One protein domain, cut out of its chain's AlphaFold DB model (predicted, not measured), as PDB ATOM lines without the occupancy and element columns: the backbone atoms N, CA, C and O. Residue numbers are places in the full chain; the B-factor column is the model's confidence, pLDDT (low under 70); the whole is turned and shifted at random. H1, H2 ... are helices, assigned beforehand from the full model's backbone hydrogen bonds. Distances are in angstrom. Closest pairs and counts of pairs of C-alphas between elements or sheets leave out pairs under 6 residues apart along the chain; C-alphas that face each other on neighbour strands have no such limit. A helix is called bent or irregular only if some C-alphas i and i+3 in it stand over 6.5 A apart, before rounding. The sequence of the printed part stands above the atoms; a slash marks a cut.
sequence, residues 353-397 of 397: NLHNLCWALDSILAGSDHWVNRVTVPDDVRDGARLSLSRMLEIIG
ATOM      1  N   ASN A 353     171.853 128.836 167.853       86.50
ATOM      2  CA  ASN A 353     170.686 128.243 167.203       86.50
ATOM      3  C   ASN A 353     170.878 126.729 167.029       86.50
ATOM      4  O   ASN A 353     171.974 126.208 167.241       86.50
ATOM      5  N   LEU A 354     169.810 126.025 166.648       92.56
ATOM      6  CA  LEU A 354     169.808 124.562 166.536       92.56
ATOM      7  C   LEU A 354     170.844 124.030 165.538       92.56
ATOM      8  O   LEU A 354     171.484 123.024 165.819       92.56
ATOM      9  N   HIS A 355     171.051 124.723 164.416       92.31
ATOM     10  CA  HIS A 355     172.050 124.339 163.417       92.31
ATOM     11  C   HIS A 355     173.470 124.378 164.003       92.31
ATOM     12  O   HIS A 355     174.206 123.398 163.935       92.31
ATOM     13  N   ASN A 356     173.833 125.489 164.647       91.50
ATOM     14  CA  ASN A 356     175.153 125.658 165.254       91.50
ATOM     15  C   ASN A 356     175.360 124.731 166.461       91.50
ATOM     16  O   ASN A 356     176.479 124.280 166.695       91.50
ATOM     17  N   LEU A 357     174.295 124.435 167.214       92.62
ATOM     18  CA  LEU A 357     174.335 123.473 168.313       92.62
ATOM     19  C   LEU A 357     174.567 122.046 167.802       92.62
ATOM     20  O   LEU A 357     175.419 121.357 168.349       92.62
ATOM     21  N   CYS A 358     173.854 121.624 166.752       94.00
ATOM     22  CA  CYS A 358     174.053 120.316 166.121       94.00
ATOM     23  C   CYS A 358     175.499 120.163 165.651       94.00
ATOM     24  O   CYS A 358     176.183 119.234 166.061       94.00
ATOM     25  N   TRP A 359     175.999 121.153 164.907       94.88
ATOM     26  CA  TRP A 359     177.377 121.162 164.427       94.88
ATOM     27  C   TRP A 359     178.402 121.066 165.566       94.88
ATOM     28  O   TRP A 359     179.346 120.284 165.484       94.88
ATOM     29  N   ALA A 360     178.200 121.810 166.659       94.06
ATOM     30  CA  ALA A 360     179.079 121.733 167.821       94.06
ATOM     31  C   ALA A 360     179.055 120.346 168.492       94.06
ATOM     32  O   ALA A 360     180.102 119.865 168.923       94.06
ATOM     33  N   LEU A 361     177.888 119.697 168.577       94.81
ATOM     34  CA  LEU A 361     177.746 118.356 169.153       94.81
ATOM     35  C   LEU A 361     178.376 117.276 168.263       94.81
ATOM     36  O   LEU A 361     179.102 116.426 168.777       94.81
ATOM     37  N   ASP A 362     178.178 117.351 166.946       96.06
ATOM     38  CA  ASP A 362     178.796 116.438 165.977       96.06
ATOM     39  C   ASP A 362     180.327 116.541 166.023       96.06
ATOM     40  O   ASP A 362     181.028 115.530 166.083       96.06
ATOM     41  N   SER A 363     180.855 117.766 166.105       94.50
ATOM     42  CA  SER A 363     182.282 118.038 166.313       94.50
ATOM     43  C   SER A 363     182.839 117.430 167.604       94.50
ATOM     44  O   SER A 363     183.991 117.006 167.631       94.50
ATOM     45  N   ILE A 364     182.050 117.384 168.684       94.56
ATOM     46  CA  ILE A 364     182.466 116.753 169.947       94.56
ATOM     47  C   ILE A 364     182.503 115.228 169.800       94.56
ATOM     48  O   ILE A 364     183.458 114.601 170.263       94.56
ATOM     49  N   LEU A 365     181.501 114.637 169.140       94.88
ATOM     50  CA  LEU A 365     181.422 113.193 168.889       94.88
ATOM     51  C   LEU A 365     182.537 112.695 167.962       94.88
ATOM     52  O   LEU A 365     183.033 111.587 168.146       94.88
ATOM     53  N   ALA A 366     182.972 113.525 167.011       94.62
ATOM     54  CA  ALA A 366     184.076 113.236 166.097       94.62
ATOM     55  C   ALA A 366     185.474 113.255 166.762       94.62
ATOM     56  O   ALA A 366     186.474 112.954 166.109       94.62
ATOM     57  N   GLY A 367     185.570 113.588 168.053       93.19
ATOM     58  CA  GLY A 367     186.816 113.569 168.823       93.19
ATOM     59  C   GLY A 367     187.514 114.929 168.929       93.19
ATOM     60  O   GLY A 367     187.150 115.900 168.269       93.19
ATOM     61  N   SER A 368     188.526 115.008 169.799       89.00
ATOM     62  CA  SER A 368     189.165 116.271 170.212       89.00
ATOM     63  C   SER A 368     189.782 117.089 169.082       89.00
ATOM     64  O   SER A 368     189.834 118.315 169.187       89.00
ATOM     65  N   ASP A 369     190.204 116.433 168.004       92.19
ATOM     66  CA  ASP A 369     190.812 117.086 166.838       92.19
ATOM     67  C   ASP A 369     189.784 117.847 165.984       92.19
ATOM     68  O   ASP A 369     190.150 118.697 165.174       92.19
ATOM     69  N   HIS A 370     188.489 117.590 166.200       91.19
ATOM     70  CA  HIS A 370     187.376 118.179 165.455       91.19
ATOM     71  C   HIS A 370     186.587 119.210 166.271       91.19
ATOM     72  O   HIS A 370     185.561 119.715 165.806       91.19
ATOM     73  N   TRP A 371     187.041 119.538 167.488       93.00
ATOM     74  CA  TRP A 371     186.371 120.510 168.346       93.00
ATOM     75  C   TRP A 371     186.379 121.909 167.729       93.00
ATOM     76  O   TRP A 371     187.425 122.482 167.426       93.00
ATOM     77  N   VAL A 372     185.193 122.503 167.627       90.75
ATOM     78  CA  VAL A 372     184.988 123.856 167.101       90.75
ATOM     79  C   VAL A 372     184.767 124.847 168.240       90.75
ATOM     80  O   VAL A 372     184.162 124.515 169.257       90.75
ATOM     81  N   ASN A 373     185.246 126.085 168.078       89.00
ATOM     82  CA  ASN A 373     185.041 127.183 169.035       89.00
ATOM     83  C   ASN A 373     185.430 126.850 170.493       89.00
ATOM     84  O   ASN A 373     184.793 127.328 171.435       89.00
ATOM     85  N   ARG A 374     186.478 126.035 170.695       89.81
ATOM     86  CA  ARG A 374     186.991 125.695 172.030       89.81
ATOM     87  C   ARG A 374     187.400 126.969 172.770       89.81
ATOM     88  O   ARG A 374     188.345 127.646 172.376       89.81
ATOM     89  N   VAL A 375     186.714 127.264 173.872       91.31
ATOM     90  CA  VAL A 375     187.056 128.402 174.729       91.31
ATOM     91  C   VAL A 375     188.345 128.083 175.485       91.31
ATOM     92  O   VAL A 375     188.394 127.145 176.281       91.31
ATOM     93  N   THR A 376     189.387 128.870 175.242       91.00
ATOM     94  CA  THR A 376     190.647 128.831 175.989       91.00
ATOM     95  C   THR A 376     190.896 130.191 176.630       91.00
ATOM     96  O   THR A 376     190.545 131.234 176.079       91.00
ATOM     97  N   VAL A 377     191.464 130.181 177.834       91.44
ATOM     98  CA  VAL A 377     191.814 131.400 178.571       91.44
ATOM     99  C   VAL A 377     193.310 131.342 178.871       91.44
ATOM    100  O   VAL A 377     193.729 130.355 179.491       91.44
ATOM    101  N   PRO A 378     194.102 132.345 178.447       93.00
ATOM    102  CA  PRO A 378     195.526 132.443 178.775       93.00
ATOM    103  C   PRO A 378     195.795 132.313 180.280       93.00
ATOM    104  O   PRO A 378     194.970 132.730 181.098       93.00
ATOM    105  N   ASP A 379     196.919 131.693 180.650       89.00
ATOM    106  CA  ASP A 379     197.238 131.388 182.054       89.00
ATOM    107  C   ASP A 379     197.364 132.661 182.912       89.00
ATOM    108  O   ASP A 379     196.836 132.712 184.022       89.00
ATOM    109  N   ASP A 380     197.947 133.727 182.361       89.00
ATOM    110  CA  ASP A 380     198.117 135.036 183.007       89.00
ATOM    111  C   ASP A 380     196.787 135.741 183.334       89.00
ATOM    112  O   ASP A 380     196.693 136.493 184.306       89.00
ATOM    113  N   VAL A 381     195.729 135.465 182.566       91.88
ATOM    114  CA  VAL A 381     194.373 135.991 182.807       91.88
ATOM    115  C   VAL A 381     193.585 135.097 183.769       91.88
ATOM    116  O   VAL A 381     192.774 135.583 184.567       91.88
ATOM    117  N   ARG A 382     193.801 133.780 183.695       94.00
ATOM    118  CA  ARG A 382     192.985 132.765 184.373       94.00
ATOM    119  C   ARG A 382     192.982 132.932 185.886       94.00
ATOM    120  O   ARG A 382     191.910 132.887 186.492       94.00
ATOM    121  N   ASP A 383     194.146 133.148 186.485       89.75
ATOM    122  CA  ASP A 383     194.285 133.166 187.943       89.75
ATOM    123  C   ASP A 383     193.606 134.391 188.566       89.75
ATOM    124  O   ASP A 383     192.849 134.268 189.534       89.75
ATOM    125  N   GLY A 384     193.778 135.570 187.957       89.75
ATOM    126  CA  GLY A 384     193.122 136.804 188.396       89.75
ATOM    127  C   GLY A 384     191.600 136.766 188.225       89.75
ATOM    128  O   GLY A 384     190.855 137.174 189.128       89.75
ATOM    129  N   ALA A 385     191.121 136.227 187.098       91.31
ATOM    130  CA  ALA A 385     189.694 136.041 186.848       91.31
ATOM    131  C   ALA A 385     189.076 135.045 187.841       91.31
ATOM    132  O   ALA A 385     188.018 135.319 188.417       91.31
ATOM    133  N   ARG A 386     189.761 133.925 188.105       93.62
ATOM    134  CA  ARG A 386     189.316 132.904 189.059       93.62
ATOM    135  C   ARG A 386     189.264 133.448 190.481       93.62
ATOM    136  O   ARG A 386     188.252 133.259 191.143       93.62
ATOM    137  N   LEU A 387     190.291 134.169 190.933       91.88
ATOM    138  CA  LEU A 387     190.305 134.780 192.265       91.88
ATOM    139  C   LEU A 387     189.152 135.777 192.447       91.88
ATOM    140  O   LEU A 387     188.497 135.786 193.487       91.88
ATOM    141  N   SER A 388     188.889 136.601 191.430       88.81
ATOM    142  CA  SER A 388     187.784 137.566 191.454       88.81
ATOM    143  C   SER A 388     186.426 136.864 191.536       88.81
ATOM    144  O   SER A 388     185.572 137.268 192.326       88.81
ATOM    145  N   LEU A 389     186.246 135.784 190.766       92.31
ATOM    146  CA  LEU A 389     185.030 134.975 190.789       92.31
ATOM    147  C   LEU A 389     184.846 134.264 192.136       92.31
ATOM    148  O   LEU A 389     183.754 134.319 192.696       92.31
ATOM    149  N   SER A 390     185.902 133.657 192.686       92.69
ATOM    150  CA  SER A 390     185.863 133.003 193.999       92.69
ATOM    151  C   SER A 390     185.443 133.978 195.093       92.69
ATOM    152  O   SER A 390     184.499 133.700 195.824       92.69
ATOM    153  N   ARG A 391     186.051 135.171 195.138       91.25
ATOM    154  CA  ARG A 391     185.681 136.218 196.103       91.25
ATOM    155  C   ARG A 391     184.231 136.671 195.948       91.25
ATOM    156  O   ARG A 391     183.565 136.928 196.943       91.25
ATOM    157  N   MET A 392     183.731 136.787 194.716       90.94
ATOM    158  CA  MET A 392     182.325 137.128 194.476       90.94
ATOM    159  C   MET A 392     181.385 136.060 195.050       90.94
ATOM    160  O   MET A 392     180.375 136.409 195.655       90.94
ATOM    161  N   LEU A 393     181.715 134.778 194.873       90.38
ATOM    162  CA  LEU A 393     180.919 133.662 195.387       90.38
ATOM    163  C   LEU A 393     180.988 133.563 196.919       90.38
ATOM    164  O   LEU A 393     179.957 133.359 197.549       90.38
ATOM    165  N   GLU A 394     182.160 133.796 197.514       90.50
ATOM    166  CA  GLU A 394     182.367 133.853 198.971       90.50
ATOM    167  C   GLU A 394     181.596 134.988 199.661       90.50
ATOM    168  O   GLU A 394     181.338 134.907 200.851       90.50
ATOM    169  N   ILE A 395     181.235 136.061 198.947       80.38
ATOM    170  CA  ILE A 395     180.423 137.159 199.506       80.38
ATOM    171  C   ILE A 395     178.930 136.789 199.573       80.38
ATOM    172  O   ILE A 395     178.173 137.407 200.324       80.38
ATOM    173  N   ILE A 396     178.487 135.849 198.733       63.03
ATOM    174  CA  ILE A 396     177.074 135.473 198.586       63.03
ATOM    175  C   ILE A 396     176.712 134.272 199.480       63.03
ATOM    176  O   ILE A 396     175.539 134.136 199.836       63.03
ATOM    177  N   GLY A 397     177.692 133.430 199.835       46.69
ATOM    178  CA  GLY A 397     177.580 132.365 200.845       46.69
ATOM    179  C   GLY A 397     178.005 132.833 202.229       46.69
ATOM    180  O   GLY A 397     177.541 132.201 203.203       46.69
TER     181      GLY A 397
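What this domain is: This is residues 353 to 397 of the 397 residues of a protein of Deltaproteobacteria bacterium (UniProt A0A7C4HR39). What shape does the backbone make? It is a loose, open U whose arms are skewed to each other: the longer helix H2 makes one arm, the shorter helix H1 makes the other, and the long link of residues 366 to 378 spans the gap, with an empty middle between the helices. What is it built of? The printed part has 45 residues with two named helices, H1 then H2 along the chain, and no named strand; the class is all helix. How spread out is it? It is extended and elongated, with a radius of gyration of the C-alphas of 16.0 A and spans of 39 by 24 by 15 A.

How they stand to each other: How does the longest helix stand to the other? H2, residues 379 to 396, and H1, residues 354 to 365, are apart, with no C-alpha of the one within 8 A of the other. Which residues stand free? Residues 378 to 384, of which 379 to 384 belong to H2, residues 386 to 397, of which 386 to 396 belong to H2, and residues 353 to 358, of which 354 to 358 belong to H1, stand free. How well are the helix backbones formed? In H1 every O i to N i+4 pair is within hydrogen-bond range; in H2 11 of 14 are. H2 is only just irregular: C-alphas 380 and 383 are 6.52 A apart.

Where its parts are: Where does H2 run? Its 18 residues go from C-alpha 379 at (197.238, 131.388, 182.054) to C-alpha 396 at (177.074, 135.473, 198.586), 26.4 A. Where is H1? Its 12 residues begin at C-alpha 354 at (169.808, 124.562, 166.536) and cover 16.4 A.

The domain as a whole: How large is it? The two C-alphas farthest apart, those of Ala 366 and Ile 395, are 41.3 A apart. Is anything missing or uncertain? The printed part has no cut, and residues 396 to 397 have pLDDT under 70.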